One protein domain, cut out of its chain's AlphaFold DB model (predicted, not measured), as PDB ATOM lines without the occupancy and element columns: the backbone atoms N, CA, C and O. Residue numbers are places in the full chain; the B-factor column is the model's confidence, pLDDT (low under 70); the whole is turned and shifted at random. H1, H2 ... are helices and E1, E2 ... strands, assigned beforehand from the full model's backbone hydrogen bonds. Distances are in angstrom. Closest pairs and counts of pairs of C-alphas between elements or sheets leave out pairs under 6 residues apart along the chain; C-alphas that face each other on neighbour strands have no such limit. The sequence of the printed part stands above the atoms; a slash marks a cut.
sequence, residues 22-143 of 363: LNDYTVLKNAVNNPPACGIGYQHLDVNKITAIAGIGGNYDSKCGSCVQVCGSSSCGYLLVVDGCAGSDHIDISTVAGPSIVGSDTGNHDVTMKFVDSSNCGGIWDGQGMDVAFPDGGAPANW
ATOM      1  N   LEU A  22     -15.457 -35.448  42.447       97.19
ATOM      2  CA  LEU A  22     -15.014 -35.719  41.091       97.19
ATOM      3  C   LEU A  22     -14.179 -36.992  41.092       97.19
ATOM      4  O   LEU A  22     -13.194 -37.090  41.823       97.19
ATOM      5  N   ASN A  23     -14.571 -37.950  40.256       96.75
ATOM      6  CA  ASN A  23     -13.871 -39.214  40.090       96.75
ATOM      7  C   ASN A  23     -13.387 -39.379  38.647       96.75
ATOM      8  O   ASN A  23     -14.107 -39.084  37.689       96.75
ATOM      9  N   ASP A  24     -12.158 -39.859  38.478       97.00
ATOM     10  CA  ASP A  24     -11.596 -40.107  37.155       97.00
ATOM     11  C   ASP A  24     -12.018 -41.493  36.654       97.00
ATOM     12  O   ASP A  24     -11.320 -42.491  36.819       97.00
ATOM     13  N   TYR A  25     -13.182 -41.570  36.015       96.38
ATOM     14  CA  TYR A  25     -13.633 -42.818  35.399       96.38
ATOM     15  C   TYR A  25     -12.857 -43.175  34.121       96.38
ATOM     16  O   TYR A  25     -12.969 -44.301  33.629       96.38
ATOM     17  N   THR A  26     -12.053 -42.262  33.562       95.75
ATOM     18  CA  THR A  26     -11.341 -42.527  32.303       95.75
ATOM     19  C   THR A  26     -10.245 -43.573  32.477       95.75
ATOM     20  O   THR A  26     -10.066 -44.422  31.598       95.75
ATOM     21  N   VAL A  27      -9.591 -43.605  33.646       96.31
ATOM     22  CA  VAL A  27      -8.596 -44.639  33.981       96.31
ATOM     23  C   VAL A  27      -9.223 -46.019  34.188       96.31
ATOM     24  O   VAL A  27      -8.531 -47.032  34.083       96.31
ATOM     25  N   LEU A  28     -10.538 -46.080  34.425       94.31
ATOM     26  CA  LEU A  28     -11.286 -47.320  34.639       94.31
ATOM     27  C   LEU A  28     -11.854 -47.914  33.346       94.31
ATOM     28  O   LEU A  28     -12.360 -49.032  33.371       94.31
ATOM     29  N   LYS A  29     -11.717 -47.233  32.198       93.06
ATOM     30  CA  LYS A  29     -12.304 -47.663  30.915       93.06
ATOM     31  C   LYS A  29     -11.965 -49.106  30.512       93.06
ATOM     32  O   LYS A  29     -12.765 -49.752  29.848       93.06
ATOM     33  N   ASN A  30     -10.803 -49.613  30.928       90.38
ATOM     34  CA  ASN A  30     -10.337 -50.972  30.628       90.38
ATOM     35  C   ASN A  30     -10.334 -51.904  31.858       90.38
ATOM     36  O   ASN A  30      -9.702 -52.961  31.832       90.38
ATOM     37  N   ALA A  31     -10.988 -51.521  32.957       89.19
ATOM     38  CA  ALA A  31     -11.016 -52.282  34.203       89.19
ATOM     39  C   ALA A  31     -12.048 -53.425  34.153       89.19
ATOM     40  O   ALA A  31     -13.056 -53.404  34.854       89.19
ATOM     41  N   VAL A  32     -11.781 -54.451  33.337       85.00
ATOM     42  CA  VAL A  32     -12.713 -55.572  33.082       85.00
ATOM     43  C   VAL A  32     -13.107 -56.329  34.360       85.00
ATOM     44  O   VAL A  32     -14.250 -56.734  34.513       85.00
ATOM     45  N   ASN A  33     -12.181 -56.485  35.310       87.00
ATOM     46  CA  ASN A  33     -12.416 -57.242  36.551       87.00
ATOM     47  C   ASN A  33     -12.956 -56.387  37.708       87.00
ATOM     48  O   ASN A  33     -13.042 -56.873  38.834       87.00
ATOM     49  N   ASN A  34     -13.248 -55.111  37.461       87.25
ATOM     50  CA  ASN A  34     -13.765 -54.190  38.467       87.25
ATOM     51  C   ASN A  34     -14.847 -53.295  37.845       87.25
ATOM     52  O   ASN A  34     -14.623 -52.090  37.699       87.25
ATOM     53  N   PRO A  35     -15.977 -53.877  37.399       89.06
ATOM     54  CA  PRO A  35     -17.082 -53.092  36.877       89.06
ATOM     55  C   PRO A  35     -17.676 -52.201  37.983       89.06
ATOM     56  O   PRO A  35     -17.526 -52.502  39.170       89.06
ATOM     57  N   PRO A  36     -18.371 -51.116  37.612       91.62
ATOM     58  CA  PRO A  36     -19.132 -50.319  38.563       91.62
ATOM     59  C   PRO A  36     -20.271 -51.151  39.185       91.62
ATOM     60  O   PRO A  36     -20.688 -52.165  38.615       91.62
ATOM     61  N   ALA A  37     -20.813 -50.721  40.327       90.69
ATOM     62  CA  ALA A  37     -21.801 -51.485  41.099       90.69
ATOM     63  C   ALA A  37     -23.075 -51.854  40.315       90.69
ATOM     64  O   ALA A  37     -23.718 -52.862  40.606       90.69
ATOM     65  N   CYS A  38     -23.452 -51.079  39.293       90.31
ATOM     66  CA  CYS A  38     -24.594 -51.430  38.449       90.31
ATOM     67  C   CYS A  38     -24.296 -52.515  37.403       90.31
ATOM     68  O   CYS A  38     -25.206 -52.903  36.670       90.31
ATOM     69  N   GLY A  39     -23.060 -53.017  37.338       88.81
ATOM     70  CA  GLY A  39     -22.716 -54.226  36.596       88.81
ATOM     71  C   GLY A  39     -22.396 -54.045  35.115       88.81
ATOM     72  O   GLY A  39     -22.285 -55.042  34.405       88.81
ATOM     73  N   ILE A  40     -22.264 -52.802  34.641       89.62
ATOM     74  CA  ILE A  40     -21.938 -52.500  33.242       89.62
ATOM     75  C   ILE A  40     -20.466 -52.164  33.109       89.62
ATOM     76  O   ILE A  40     -20.024 -51.153  33.649       89.62
ATOM     77  N   GLY A  41     -19.718 -52.960  32.348       92.75
ATOM     78  CA  GLY A  41     -18.302 -52.688  32.101       92.75
ATOM     79  C   GLY A  41     -18.059 -51.276  31.546       92.75
ATOM     80  O   GLY A  41     -18.747 -50.831  30.626       92.75
ATOM     81  N   TYR A  42     -17.053 -50.571  32.073       94.69
ATOM     82  CA  TYR A  42     -16.736 -49.190  31.678       94.69
ATOM     83  C   TYR A  42     -16.443 -49.016  30.181       94.69
ATOM     84  O   TYR A  42     -16.624 -47.926  29.642       94.69
ATOM     85  N   GLN A  43     -16.023 -50.076  29.487       94.44
ATOM     86  CA  GLN A  43     -15.793 -50.065  28.042       94.44
ATOM     87  C   GLN A  43     -17.074 -49.841  27.216       94.44
ATOM     88  O   GLN A  43     -16.977 -49.423  26.064       94.44
ATOM     89  N   HIS A  44     -18.243 -50.077  27.815       94.69
ATOM     90  CA  HIS A  44     -19.572 -49.920  27.214       94.69
ATOM     91  C   HIS A  44     -20.245 -48.589  27.579       94.69
ATOM     92  O   HIS A  44     -21.391 -48.335  27.203       94.69
ATOM     93  N   LEU A  45     -19.541 -47.738  28.330       95.38
ATOM     94  CA  LEU A  45     -20.036 -46.469  28.847       95.38
ATOM     95  C   LEU A  45     -19.248 -45.290  28.256       95.38
ATOM     96  O   LEU A  45     -18.019 -45.329  28.131       95.38
ATOM     97  N   ASP A  46     -19.931 -44.182  27.968       96.94
ATOM     98  CA  ASP A  46     -19.294 -42.869  27.860       96.94
ATOM     99  C   ASP A  46     -18.922 -42.401  29.270       96.94
ATOM    100  O   ASP A  46     -19.677 -41.701  29.945       96.94
ATOM    101  N   VAL A  47     -17.732 -42.809  29.718       96.62
ATOM    102  CA  VAL A  47     -17.167 -42.514  31.049       96.62
ATOM    103  C   VAL A  47     -17.074 -41.017  31.387       96.62
ATOM    104  O   VAL A  47     -16.824 -40.651  32.536       96.62
ATOM    105  N   ASN A  48     -17.301 -40.127  30.418       97.50
ATOM    106  CA  ASN A  48     -17.368 -38.684  30.647       97.50
ATOM    107  C   ASN A  48     -18.740 -38.224  31.151       97.50
ATOM    108  O   ASN A  48     -18.865 -37.097  31.620       97.50
ATOM    109  N   LYS A  49     -19.776 -39.061  31.029       97.50
ATOM    110  CA  LYS A  49     -21.172 -38.719  31.337       97.50
ATOM    111  C   LYS A  49     -21.829 -39.704  32.302       97.50
ATOM    112  O   LYS A  49     -23.048 -39.856  32.318       97.50
ATOM    113  N   ILE A  50     -21.023 -40.375  33.111       97.75
ATOM    114  CA  ILE A  50     -21.499 -41.272  34.162       97.75
ATOM    115  C   ILE A  50     -21.296 -40.660  35.543       97.75
ATOM    116  O   ILE A  50     -20.542 -39.697  35.718       97.75
ATOM    117  N   THR A  51     -21.988 -41.229  36.521       97.75
ATOM    118  CA  THR A  51     -21.899 -40.816  37.915       97.75
ATOM    119  C   THR A  51     -22.130 -41.984  38.874       97.75
ATOM    120  O   THR A  51     -22.825 -42.949  38.531       97.75
ATOM    121  N   ALA A  52     -21.561 -41.879  40.076       96.62
ATOM    122  CA  ALA A  52     -21.950 -42.662  41.240       96.62
ATOM    123  C   ALA A  52     -22.816 -41.825  42.181       96.62
ATOM    124  O   ALA A  52     -22.566 -40.634  42.350       96.62
ATOM    125  N   ILE A  53     -23.810 -42.433  42.826       95.00
ATOM    126  CA  ILE A  53     -24.643 -41.733  43.816       95.00
ATOM    127  C   ILE A  53     -24.673 -42.466  45.151       95.00
ATOM    128  O   ILE A  53     -24.577 -43.695  45.224       95.00
ATOM    129  N   ALA A  54     -24.850 -41.691  46.214       92.00
ATOM    130  CA  ALA A  54     -24.939 -42.193  47.568       92.00
ATOM    131  C   ALA A  54     -26.151 -43.108  47.768       92.00
ATOM    132  O   ALA A  54     -27.247 -42.894  47.229       92.00
ATOM    133  N   GLY A  55     -25.956 -44.122  48.609       80.56
ATOM    134  CA  GLY A  55     -27.023 -45.038  48.994       80.56
ATOM    135  C   GLY A  55     -27.537 -45.894  47.837       80.56
ATOM    136  O   GLY A  55     -28.726 -46.204  47.818       80.56
ATOM    137  N   ILE A  56     -26.674 -46.224  46.870       72.56
ATOM    138  CA  ILE A  56     -26.817 -47.432  46.049       72.56
ATOM    139  C   ILE A  56     -26.177 -48.564  46.846       72.56
ATOM    140  O   ILE A  56     -24.955 -48.689  46.939       72.56
ATOM    141  N   GLY A  57     -27.032 -49.315  47.536       54.38
ATOM    142  CA  GLY A  57     -26.625 -50.389  48.433       54.38
ATOM    143  C   GLY A  57     -26.382 -51.683  47.670       54.38
ATOM    144  O   GLY A  57     -27.263 -52.533  47.615       54.38
ATOM    145  N   GLY A  58     -25.183 -51.845  47.112       57.38
ATOM    146  CA  GLY A  58     -24.784 -53.068  46.416       57.38
ATOM    147  C   GLY A  58     -25.378 -53.216  45.015       57.38
ATOM    148  O   GLY A  58     -26.052 -52.325  44.494       57.38
ATOM    149  N   ASN A  59     -25.060 -54.350  44.387       58.16
ATOM    150  CA  ASN A  59     -25.438 -54.620  43.008       58.16
ATOM    151  C   ASN A  59     -26.962 -54.521  42.860       58.16
ATOM    152  O   ASN A  59     -27.701 -55.172  43.598       58.16
ATOM    153  N   TYR A  60     -27.408 -53.760  41.857       62.66
ATOM    154  CA  TYR A  60     -28.798 -53.737  41.377       62.66
ATOM    155  C   TYR A  60     -29.801 -52.899  42.184       62.66
ATOM    156  O   TYR A  60     -30.998 -53.193  42.173       62.66
ATOM    157  N   ASP A  61     -29.360 -51.814  42.824       78.00
ATOM    158  CA  ASP A  61     -30.305 -50.808  43.317       78.00
ATOM    159  C   ASP A  61     -31.212 -50.315  42.170       78.00
ATOM    160  O   ASP A  61     -30.771 -50.115  41.036       78.00
ATOM    161  N   SER A  62     -32.485 -50.072  42.480       82.19
ATOM    162  CA  SER A  62     -33.473 -49.427  41.607       82.19
ATOM    163  C   SER A  62     -32.976 -48.160  40.896       82.19
ATOM    164  O   SER A  62     -33.495 -47.805  39.837       82.19
ATOM    165  N   LYS A  63     -31.978 -47.471  41.457       89.38
ATOM    166  CA  LYS A  63     -31.383 -46.269  40.872       89.38
ATOM    167  C   LYS A  63     -30.399 -46.568  39.736       89.38
ATOM    168  O   LYS A  63     -30.154 -45.672  38.928       89.38
ATOM    169  N   CYS A  64     -29.880 -47.789  39.615       90.94
ATOM    170  CA  CYS A  64     -29.021 -48.184  38.502       90.94
ATOM    171  C   CYS A  64     -29.709 -47.963  37.149       90.94
ATOM    172  O   CYS A  64     -30.873 -48.328  36.959       90.94
ATOM    173  N   GLY A  65     -28.994 -47.337  36.213       91.62
ATOM    174  CA  GLY A  65     -29.522 -46.996  34.889       91.62
ATOM    175  C   GLY A  65     -30.458 -45.787  34.882       91.62
ATOM    176  O   GLY A  65     -31.034 -45.459  33.846       91.62
ATOM    177  N   SER A  66     -30.637 -45.112  36.019       93.94
ATOM    178  CA  SER A  66     -31.388 -43.858  36.058       93.94
ATOM    179  C   SER A  66     -30.572 -42.725  35.447       93.94
ATOM    180  O   SER A  66     -29.348 -42.681  35.566       93.94
ATOM    181  N   CYS A  67     -31.268 -41.770  34.836       96.50
ATOM    182  CA  CYS A  67     -30.667 -40.530  34.375       96.50
ATOM    183  C   CYS A  67     -30.900 -39.432  35.411       96.50
ATOM    184  O   CYS A  67     -32.019 -39.265  35.908       96.50
ATOM    185  N   VAL A  68     -29.858 -38.671  35.728       96.94
ATOM    186  CA  VAL A  68     -29.948 -37.515  36.622       96.94
ATOM    187  C   VAL A  68     -29.556 -36.245  35.883       96.94
ATOM    188  O   VAL A  68     -28.612 -36.237  35.098       96.94
ATOM    189  N   GLN A  69     -30.289 -35.160  36.131       97.62
ATOM    190  CA  GLN A  69     -29.846 -33.813  35.785       97.62
ATOM    191  C   GLN A  69     -29.136 -33.221  36.998       97.62
ATOM    192  O   GLN A  69     -29.750 -33.082  38.058       97.62
ATOM    193  N   VAL A  70     -27.871 -32.857  36.822       97.62
ATOM    194  CA  VAL A  70     -27.032 -32.232  37.846       97.62
ATOM    195  C   VAL A  70     -26.753 -30.802  37.423       97.62
ATOM    196  O   VAL A  70     -26.202 -30.581  36.348       97.62
ATOM    197  N   CYS A  71     -27.154 -29.837  38.242       97.81
ATOM    198  CA  CYS A  71     -26.928 -28.416  38.007       97.81
ATOM    199  C   CYS A  71     -25.962 -27.870  39.053       97.81
ATOM    200  O   CYS A  71     -26.289 -27.852  40.244       97.81
ATOM    201  N   GLY A  72     -24.789 -27.442  38.590       97.31
ATOM    202  CA  GLY A  72     -23.780 -26.771  39.400       97.31
ATOM    203  C   GLY A  72     -23.746 -25.265  39.156       97.31
ATOM    204  O   GLY A  72     -24.683 -24.673  38.620       97.31
ATOM    205  N   SER A  73     -22.638 -24.645  39.556       97.31
ATOM    206  CA  SER A  73     -22.385 -23.208  39.410       97.31
ATOM    207  C   SER A  73     -22.195 -22.749  37.957       97.31
ATOM    208  O   SER A  73     -22.407 -21.572  37.668       97.31
ATOM    209  N   SER A  74     -21.794 -23.649  37.053       97.88
ATOM    210  CA  SER A  74     -21.506 -23.336  35.648       97.88
ATOM    211  C   SER A  74     -22.684 -23.684  34.738       97.88
ATOM    212  O   SER A  74     -23.209 -22.821  34.032       97.88
ATOM    213  N   SER A  75     -23.137 -24.940  34.757       98.19
ATOM    214  CA  SER A  75     -24.264 -25.386  33.936       98.19
ATOM    215  C   SER A  75     -24.975 -26.600  34.533       98.19
ATOM    216  O   SER A  75     -24.580 -27.159  35.557       98.19
ATOM    217  N   CYS A  76     -26.044 -27.026  33.860       98.06
ATOM    218  CA  CYS A  76     -26.651 -28.331  34.085       98.06
ATOM    219  C   CYS A  76     -26.104 -29.367  33.095       98.06
ATOM    220  O   CYS A  76     -25.886 -29.040  31.928       98.06
ATOM    221  N   GLY A  77     -25.946 -30.612  33.539       98.00
ATOM    222  CA  GLY A  77     -25.583 -31.765  32.717       98.00
ATOM    223  C   GLY A  77     -26.455 -32.981  33.030       98.00
ATOM    224  O   GLY A  77     -27.007 -33.085  34.125       98.00
ATOM    225  N   TYR A  78     -26.596 -33.883  32.060       98.19
ATOM    226  CA  TYR A  78     -27.267 -35.172  32.239       98.19
ATOM    227  C   TYR A  78     -26.226 -36.266  32.410       98.19
ATOM    228  O   TYR A  78     -25.303 -36.368  31.598       98.19
ATOM    229  N   LEU A  79     -26.373 -37.057  33.468       98.12
ATOM    230  CA  LEU A  79     -25.425 -38.094  33.844       98.12
ATOM    231  C   LEU A  79     -26.161 -39.405  34.107       98.12
ATOM    232  O   LEU A  79     -27.243 -39.422  34.700       98.12
ATOM    233  N   LEU A  80     -25.563 -40.498  33.652       97.19
ATOM    234  CA  LEU A  80     -26.080 -41.842  33.858       97.19
ATOM    235  C   LEU A  80     -25.549 -42.413  35.173       97.19
ATOM    236  O   LEU A  80     -24.339 -42.452  35.398       97.19
ATOM    237  N   VAL A  81     -26.452 -42.891  36.023       96.25
ATOM    238  CA  VAL A  81     -26.098 -43.533  37.290       96.25
ATOM    239  C   VAL A  81     -25.642 -44.965  37.028       96.25
ATOM    240  O   VAL A  81     -26.448 -45.817  36.636       96.25
ATOM    241  N   VAL A  82     -24.355 -45.226  37.253       94.62
ATOM    242  CA  VAL A  82     -23.736 -46.536  36.978       94.62
ATOM    243  C   VAL A  82     -23.076 -47.170  38.194       94.62
ATOM    244  O   VAL A  82     -22.797 -48.364  38.160       94.62
ATOM    245  N   ASP A  83     -22.840 -46.410  39.260       94.94
ATOM    246  CA  ASP A  83     -22.106 -46.882  40.433       94.94
ATOM    247  C   ASP A  83     -22.686 -46.311  41.738       94.94
ATOM    248  O   ASP A  83     -23.528 -45.406  41.717       94.94
ATOM    249  N   GLY A  84     -22.246 -46.841  42.878       92.81
ATOM    250  CA  GLY A  84     -22.589 -46.341  44.207       92.81
ATOM    251  C   GLY A  84     -21.390 -45.701  44.898       92.81
ATOM    252  O   GLY A  84     -20.293 -46.250  44.871       92.81
ATOM    253  N   CYS A  85     -21.597 -44.563  45.558       91.00
ATOM    254  CA  CYS A  85     -20.591 -43.961  46.434       91.00
ATOM    255  C   CYS A  85     -21.029 -44.039  47.905       91.00
ATOM    256  O   CYS A  85     -22.209 -44.217  48.228       91.00
ATOM    257  N   ALA A  86     -20.067 -43.943  48.821       88.25
ATOM    258  CA  ALA A  86     -20.348 -43.947  50.253       88.25
ATOM    259  C   ALA A  86     -20.929 -42.598  50.716       88.25
ATOM    260  O   ALA A  86     -20.660 -41.557  50.122       88.25
ATOM    261  N   GLY A  87     -21.687 -42.618  51.815       83.56
ATOM    262  CA  GLY A  87     -22.262 -41.421  52.438       83.56
ATOM    263  C   GLY A  87     -23.761 -41.244  52.191       83.56
ATOM    264  O   GLY A  87     -24.435 -42.141  51.682       83.56
ATOM    265  N   SER A  88     -24.280 -40.087  52.599       83.88
ATOM    266  CA  SER A  88     -25.651 -39.620  52.358       83.88
ATOM    267  C   SER A  88     -25.602 -38.336  51.535       83.88
ATOM    268  O   SER A  88     -24.728 -37.508  51.778       83.88
ATOM    269  N   ASP A  89     -26.532 -38.164  50.595       88.00
ATOM    270  CA  ASP A  89     -26.660 -36.948  49.774       88.00
ATOM    271  C   ASP A  89     -25.370 -36.544  49.039       88.00
ATOM    272  O   ASP A  89     -25.039 -35.365  48.913       88.00
ATOM    273  N   HIS A  90     -24.647 -37.550  48.543       93.62
ATOM    274  CA  HIS A  90     -23.387 -37.396  47.824       93.62
ATOM    275  C   HIS A  90     -23.495 -37.928  46.391       93.62
ATOM    276  O   HIS A  90     -24.187 -38.919  46.137       93.62
ATOM    277  N   ILE A  91     -22.813 -37.271  45.456       96.19
ATOM    278  CA  ILE A  91     -22.677 -37.682  44.059       96.19
ATOM    279  C   ILE A  91     -21.215 -37.571  43.601       96.19
ATOM    280  O   ILE A  91     -20.562 -36.560  43.842       96.19
ATOM    281  N   ASP A  92     -20.717 -38.583  42.896       97.12
ATOM    282  CA  ASP A  92     -19.416 -38.547  42.226       97.12
ATOM    283  C   ASP A  92     -19.625 -38.467  40.725       97.12
ATOM    284  O   ASP A  92     -20.171 -39.389  40.115       97.12
ATOM    285  N   ILE A  93     -19.216 -37.365  40.104       97.69
ATOM    286  CA  ILE A  93     -19.300 -37.206  38.647       97.69
ATOM    287  C   ILE A  93     -17.919 -37.375  38.018       97.69
ATOM    288  O   ILE A  93     -16.893 -37.237  38.682       97.69
ATOM    289  N   SER A  94     -17.885 -37.645  36.715       96.94
ATOM    290  CA  SER A  94     -16.627 -37.690  35.969       96.94
ATOM    291  C   SER A  94     -15.851 -36.374  36.078       96.94
ATOM    292  O   SER A  94     -16.423 -35.298  35.878       96.94
ATOM    293  N   THR A  95     -14.536 -36.446  36.310       97.56
ATOM    294  CA  THR A  95     -13.626 -35.281  36.238       97.56
ATOM    295  C   THR A  95     -13.759 -34.524  34.915       97.56
ATOM    296  O   THR A  95     -13.621 -33.305  34.887       97.56
ATOM    297  N   VAL A  96     -14.118 -35.216  33.828       97.38
ATOM    298  CA  VAL A  96     -14.359 -34.609  32.511       97.38
ATOM    299  C   VAL A  96     -15.671 -33.813  32.464       97.38
ATOM    300  O   VAL A  96     -15.750 -32.795  31.778       97.38
ATOM    301  N   ALA A  97     -16.698 -34.230  33.210       97.25
ATOM    302  CA  ALA A  97     -17.956 -33.488  33.323       97.25
ATOM    303  C   ALA A  97     -17.828 -32.253  34.231       97.25
ATOM    304  O   ALA A  97     -18.505 -31.247  33.986       97.25
ATOM    305  N   GLY A  98     -16.952 -32.315  35.241       97.44
ATOM    306  CA  GLY A  98     -16.733 -31.271  36.247       97.44
ATOM    307  C   GLY A  98     -16.654 -29.849  35.677       97.44
ATOM    308  O   GLY A  98     -17.516 -29.029  36.004       97.44
ATOM    309  N   PRO A  99     -15.716 -29.543  34.759       98.19
ATOM    310  CA  PRO A  99     -15.570 -28.205  34.188       98.19
ATOM    311  C   PRO A  99     -16.845 -27.658  33.545       98.19
ATOM    312  O   PRO A  99     -17.112 -26.465  33.641       98.19
ATOM    313  N   SER A 100     -17.658 -28.515  32.922       98.00
ATOM    314  CA  SER A 100     -18.915 -28.068  32.314       98.00
ATOM    315  C   SER A 100     -19.983 -27.741  33.362       98.00
ATOM    316  O   SER A 100     -20.612 -26.690  33.272       98.00
ATOM    317  N   ILE A 101     -20.130 -28.576  34.397       98.12
ATOM    318  CA  ILE A 101     -21.222 -28.487  35.380       98.12
ATOM    319  C   ILE A 101     -20.891 -27.515  36.522       98.12
ATOM    320  O   ILE A 101     -21.702 -26.652  36.857       98.12
ATOM    321  N   VAL A 102     -19.696 -27.623  37.107       98.06
ATOM    322  CA  VAL A 102     -19.267 -26.859  38.297       98.06
ATOM    323  C   VAL A 102     -18.112 -25.891  38.023       98.06
ATOM    324  O   VAL A 102     -17.661 -25.195  38.929       98.06
ATOM    325  N   GLY A 103     -17.615 -25.817  36.783       97.69
ATOM    326  CA  GLY A 103     -16.525 -24.903  36.421       97.69
ATOM    327  C   GLY A 103     -15.145 -25.323  36.943       97.69
ATOM    328  O   GLY A 103     -14.218 -24.520  36.897       97.69
ATOM    329  N   SER A 104     -15.004 -26.554  37.444       96.62
ATOM    330  CA  SER A 104     -13.765 -27.102  38.009       96.62
ATOM    331  C   SER A 104     -13.654 -28.605  37.746       96.62
ATOM    332  O   SER A 104     -14.666 -29.304  37.709       96.62
ATOM    333  N   ASP A 105     -12.434 -29.109  37.598       96.38
ATOM    334  CA  ASP A 105     -12.082 -30.535  37.514       96.38
ATOM    335  C   ASP A 105     -11.559 -31.107  38.846       96.38
ATOM    336  O   ASP A 105     -11.216 -32.287  38.930       96.38
ATOM    337  N   THR A 106     -11.547 -30.297  39.908       95.31
ATOM    338  CA  THR A 106     -11.116 -30.688  41.256       95.31
ATOM    339  C   THR A 106     -12.002 -30.088  42.353       95.31
ATOM    340  O   THR A 106     -12.789 -29.164  42.114       95.31
ATOM    341  N   GLY A 107     -11.852 -30.605  43.576       94.50
ATOM    342  CA  GLY A 107     -12.507 -30.094  44.782       94.50
ATOM    343  C   GLY A 107     -13.889 -30.690  45.053       94.50
ATOM    344  O   GLY A 107     -14.337 -31.609  44.371       94.50
ATOM    345  N   ASN A 108     -14.538 -30.134  46.075       96.50
ATOM    346  CA  ASN A 108     -15.893 -30.474  46.487       96.50
ATOM    347  C   ASN A 108     -16.828 -29.329  46.110       96.50
ATOM    348  O   ASN A 108     -16.457 -28.160  46.260       96.50
ATOM    349  N   HIS A 109     -18.028 -29.659  45.650       97.25
ATOM    350  CA  HIS A 109     -18.992 -28.677  45.161       97.25
ATOM    351  C   HIS A 109     -20.379 -28.964  45.713       97.25
ATOM    352  O   HIS A 109     -20.723 -30.115  45.954       97.25
ATOM    353  N   ASP A 110     -21.196 -27.926  45.835       96.94
ATOM    354  CA  ASP A 110     -22.623 -28.085  46.089       96.94
ATOM    355  C   ASP A 110     -23.373 -27.998  44.763       96.94
ATOM    356  O   ASP A 110     -23.243 -27.028  44.008       96.94
ATOM    357  N   VAL A 111     -24.171 -29.019  44.475       96.81
ATOM    358  CA  VAL A 111     -24.998 -29.073  43.269       96.81
ATOM    359  C   VAL A 111     -26.437 -29.380  43.610       96.81
ATOM    360  O   VAL A 111     -26.783 -29.772  44.720       96.81
ATOM    361  N   THR A 112     -27.298 -29.229  42.618       96.06
ATOM    362  CA  THR A 112     -28.683 -29.672  42.710       96.06
ATOM    363  C   THR A 112     -28.864 -30.835  41.753       96.06
ATOM    364  O   THR A 112     -28.446 -30.769  40.595       96.06
ATOM    365  N   MET A 113     -29.443 -31.922  42.244       95.44
ATOM    366  CA  MET A 113     -29.670 -33.131  41.464       95.44
ATOM    367  C   MET A 113     -31.159 -33.449  41.432       95.44
ATOM    368  O   MET A 113     -31.859 -33.341  42.440       95.44
ATOM    369  N   LYS A 114     -31.644 -33.906  40.278       94.81
ATOM    370  CA  LYS A 114     -32.950 -34.562  40.177       94.81
ATOM    371  C   LYS A 114     -32.906 -35.721  39.194       94.81
ATOM    372  O   LYS A 114     -32.231 -35.649  38.168       94.81
ATOM    373  N   PHE A 115     -33.678 -36.760  39.484       93.69
ATOM    374  CA  PHE A 115     -33.938 -37.829  38.528       93.69
ATOM    375  C   PHE A 115     -34.793 -37.299  37.377       93.69
ATOM    376  O   PHE A 115     -35.757 -36.557  37.587       93.69
ATOM    377  N   VAL A 116     -34.418 -37.666  36.158       95.44
ATOM    378  CA  VAL A 116     -35.119 -37.304  34.924       95.44
ATOM    379  C   VAL A 116     -35.388 -38.555  34.096       95.44
ATOM    380  O   VAL A 116     -34.931 -39.649  34.424       95.44
ATOM    381  N   ASP A 117     -36.145 -38.400  33.012       93.12
ATOM    382  CA  ASP A 117     -36.398 -39.505  32.096       93.12
ATOM    383  C   ASP A 117     -35.083 -40.043  31.506       93.12
ATOM    384  O   ASP A 117     -34.206 -39.268  31.109       93.12
ATOM    385  N   SER A 118     -34.970 -41.371  31.432       90.12
ATOM    386  CA  SER A 118     -33.794 -42.086  30.930       90.12
ATOM    387  C   SER A 118     -33.383 -41.671  29.516       90.12
ATOM    388  O   SER A 118     -32.199 -41.719  29.197       90.12
ATOM    389  N   SER A 119     -34.319 -41.206  28.683       90.88
ATOM    390  CA  SER A 119     -34.024 -40.717  27.328       90.88
ATOM    391  C   SER A 119     -33.017 -39.559  27.291       90.88
ATOM    392  O   SER A 119     -32.273 -39.440  26.321       90.88
ATOM    393  N   ASN A 120     -32.911 -38.756  28.359       95.38
ATOM    394  CA  ASN A 120     -31.916 -37.677  28.454       95.38
ATOM    395  C   ASN A 120     -30.470 -38.198  28.555       95.38
ATOM    396  O   ASN A 120     -29.530 -37.442  28.321       95.38
ATOM    397  N   CYS A 121     -30.295 -39.479  28.884       96.25
ATOM    398  CA  CYS A 121     -29.007 -40.165  28.962       96.25
ATOM    399  C   CYS A 121     -28.769 -41.106  27.766       96.25
ATOM    400  O   CYS A 121     -27.894 -41.974  27.818       96.25
ATOM    401  N   GLY A 122     -29.538 -40.946  26.681       93.25
ATOM    402  CA  GLY A 122     -29.361 -41.720  25.455       93.25
ATOM    403  C   GLY A 122     -27.934 -41.614  24.903       93.25
ATOM    404  O   GLY A 122     -27.339 -40.537  24.879       93.25
ATOM    405  N   GLY A 123     -27.380 -42.748  24.470       92.62
ATOM    406  CA  GLY A 123     -26.033 -42.829  23.898       92.62
ATOM    407  C   GLY A 123     -24.880 -42.838  24.906       92.62
ATOM    408  O   GLY A 123     -23.733 -42.951  24.483       92.62
ATOM    409  N   ILE A 124     -25.150 -42.743  26.216       95.44
ATOM    410  CA  ILE A 124     -24.114 -42.905  27.254       95.44
ATOM    411  C   ILE A 124     -23.768 -44.387  27.459       95.44
ATOM    412  O   ILE A 124     -22.646 -44.702  27.830       95.44
ATOM    413  N   TRP A 125     -24.700 -45.298  27.187       94.06
ATOM    414  CA  TRP A 125     -24.489 -46.745  27.192       94.06
ATOM    415  C   TRP A 125     -24.762 -47.306  25.793       94.06
ATOM    416  O   TRP A 125     -25.718 -46.882  25.142       94.06
ATOM    417  N   ASP A 126     -23.930 -48.240  25.331       92.06
ATOM    418  CA  ASP A 126     -24.039 -48.869  24.004       92.06
ATOM    419  C   ASP A 126     -25.011 -50.069  23.945       92.06
ATOM    420  O   ASP A 126     -25.199 -50.676  22.889       92.06
ATOM    421  N   GLY A 127     -25.630 -50.423  25.076       88.38
ATOM    422  CA  GLY A 127     -26.544 -51.558  25.194       88.38
ATOM    423  C   GLY A 127     -25.866 -52.906  25.479       88.38
ATOM    424  O   GLY A 127     -26.566 -53.917  25.563       88.38
ATOM    425  N   GLN A 128     -24.540 -52.952  25.635       88.06
ATOM    426  CA  GLN A 128     -23.755 -54.169  25.869       88.06
ATOM    427  C   GLN A 128     -23.112 -54.208  27.267       88.06
ATOM    428  O   GLN A 128     -23.176 -53.255  28.039       88.06
ATOM    429  N   GLY A 129     -22.503 -55.346  27.616       81.62
ATOM    430  CA  GLY A 129     -21.620 -55.439  28.783       81.62
ATOM    431  C   GLY A 129     -22.284 -55.475  30.151       81.62
ATOM    432  O   GLY A 129     -21.619 -55.174  31.140       81.62
ATOM    433  N   MET A 130     -23.569 -55.831  30.228       80.38
ATOM    434  CA  MET A 130     -24.142 -56.322  31.482       80.38
ATOM    435  C   MET A 130     -23.631 -57.749  31.709       80.38
ATOM    436  O   MET A 130     -24.263 -58.714  31.285       80.38
ATOM    437  N   ASP A 131     -22.456 -57.869  32.330       64.12
ATOM    438  CA  ASP A 131     -21.801 -59.161  32.608       64.12
ATOM    439  C   ASP A 131     -22.468 -59.921  33.759       64.12
ATOM    440  O   ASP A 131     -22.297 -61.130  33.929       64.12
ATOM    441  N   VAL A 132     -23.265 -59.218  34.553       61.78
ATOM    442  CA  VAL A 132     -24.004 -59.802  35.655       61.78
ATOM    443  C   VAL A 132     -25.377 -60.243  35.181       61.78
ATOM    444  O   VAL A 132     -26.265 -59.433  34.909       61.78
ATOM    445  N   ALA A 133     -25.558 -61.562  35.132       55.91
ATOM    446  CA  ALA A 133     -26.878 -62.154  35.211       55.91
ATOM    447  C   ALA A 133     -27.530 -61.618  36.491       55.91
ATOM    448  O   ALA A 133     -27.167 -62.009  37.603       55.91
ATOM    449  N   PHE A 134     -28.457 -60.675  36.329       61.50
ATOM    450  CA  PHE A 134     -29.325 -60.262  37.418       61.50
ATOM    451  C   PHE A 134     -29.950 -61.530  38.008       61.50
ATOM    452  O   PHE A 134     -30.280 -62.438  37.239       61.50
ATOM    453  N   PRO A 135     -30.099 -61.637  39.338       57.66
ATOM    454  CA  PRO A 135     -30.650 -62.838  39.970       57.66
ATOM    455  C   PRO A 135     -32.013 -63.247  39.383       57.66
ATOM    456  O   PRO A 135     -32.325 -64.433  39.335       57.66
ATOM    457  N   ASP A 136     -32.754 -62.284  38.829       61.50
ATOM    458  CA  ASP A 136     -34.055 -62.493  38.188       61.50
ATOM    459  C   ASP A 136     -33.979 -62.612  36.647       61.50
ATOM    460  O   ASP A 136     -34.997 -62.607  35.958       61.50
ATOM    461  N   GLY A 137     -32.772 -62.675  36.076       60.12
ATOM    462  CA  GLY A 137     -32.508 -62.805  34.638       60.12
ATOM    463  C   GLY A 137     -32.843 -61.571  33.788       60.12
ATOM    464  O   GLY A 137     -32.659 -61.605  32.572       60.12
ATOM    465  N   GLY A 138     -33.326 -60.485  34.400       63.47
ATOM    466  CA  GLY A 138     -33.748 -59.266  33.714       63.47
ATOM    467  C   GLY A 138     -32.894 -58.053  34.064       63.47
ATOM    468  O   GLY A 138     -32.619 -57.796  35.232       63.47
ATOM    469  N   ALA A 139     -32.528 -57.264  33.053       67.31
ATOM    470  CA  ALA A 139     -31.978 -55.932  33.268       67.31
ATOM    471  C   ALA A 139     -32.994 -55.053  34.033       67.31
ATOM    472  O   ALA A 139     -34.191 -55.116  33.731       67.31
ATOM    473  N   PRO A 140     -32.559 -54.204  34.982       71.00
ATOM    474  CA  PRO A 140     -33.430 -53.289  35.696       71.00
ATOM    475  C   PRO A 140     -34.231 -52.444  34.714       71.00
ATOM    476  O   PRO A 140     -33.734 -52.054  33.655       71.00
ATOM    477  N   ALA A 141     -35.476 -52.134  35.074       76.56
ATOM    478  CA  ALA A 141     -36.428 -51.481  34.176       76.56
ATOM    479  C   ALA A 141     -35.889 -50.183  33.542       76.56
ATOM    480  O   ALA A 141     -36.252 -49.847  32.416       76.56
ATOM    481  N   ASN A 142     -35.006 -49.464  34.239       78.62
ATOM    482  CA  ASN A 142     -34.399 -48.228  33.744       78.62
ATOM    483  C   ASN A 142     -33.392 -48.472  32.608       78.62
ATOM    484  O   ASN A 142     -33.350 -47.696  31.656       78.62
ATOM    485  N   TRP A 143     -32.667 -49.593  32.637       81.94
ATOM    486  CA  TRP A 143     -31.786 -50.003  31.539       81.94
ATOM    487  C   TRP A 143     -32.573 -50.345  30.277       81.94
ATOM    488  O   TRP A 143     -32.228 -49.893  29.186       81.94
TER     489      TRP A 143
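This is residues 22 to 143 of the 363 residues of an uncharacterized protein of Pseudovirgaria hyperparasitica (UniProt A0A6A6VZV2). Little regular structure: a small five-stranded sheet, curled like part of a barrel, folds at E3 into leaves E4 E1 and E2 E5 that face each other, with long stretches with no named element at residues 22 to 49, 55 to 66 and 122 to 143. The 122 printed residues hold E1 E2 E3 E4 H1 E5 H2 in that order; the sheet, E4 E1 E3 E2 E5, is mixed. Under half of the residues are in named elements, mostly strand; the whole is compact, radius of gyration of the C-alphas 13.5 A, spans 41 by 28 by 27 A.

Past residues 22 to 49, find C-alpha 50 at (-21.499, -41.272, 34.162), where E1, 50 to 54, begins. Then come E2, 67 to 71; E3, 76 to 85, 20.8 A long; E4, 90 to 94; H1, 98 to 101; E5, 109 to 116, 21.0 A; and H2, 118 to 121, ending at (-29.007, -40.165, 28.962).

Look at residue 82, where E3 bends by 90 degrees. Within hydrogen-bond range are N 51 and O 80 of parallel E1 and E3, 2.9 A, and N 68 and O 79 of the antiparallel hairpin E2 and E3, 2.9 A. H1 only grazes the sheet; H2 is on it, height 7.3 A.

The printed part has no cut. E1 to E2 is a long link. Residues 57 to 60 and 131 to 139 have pLDDT under 70.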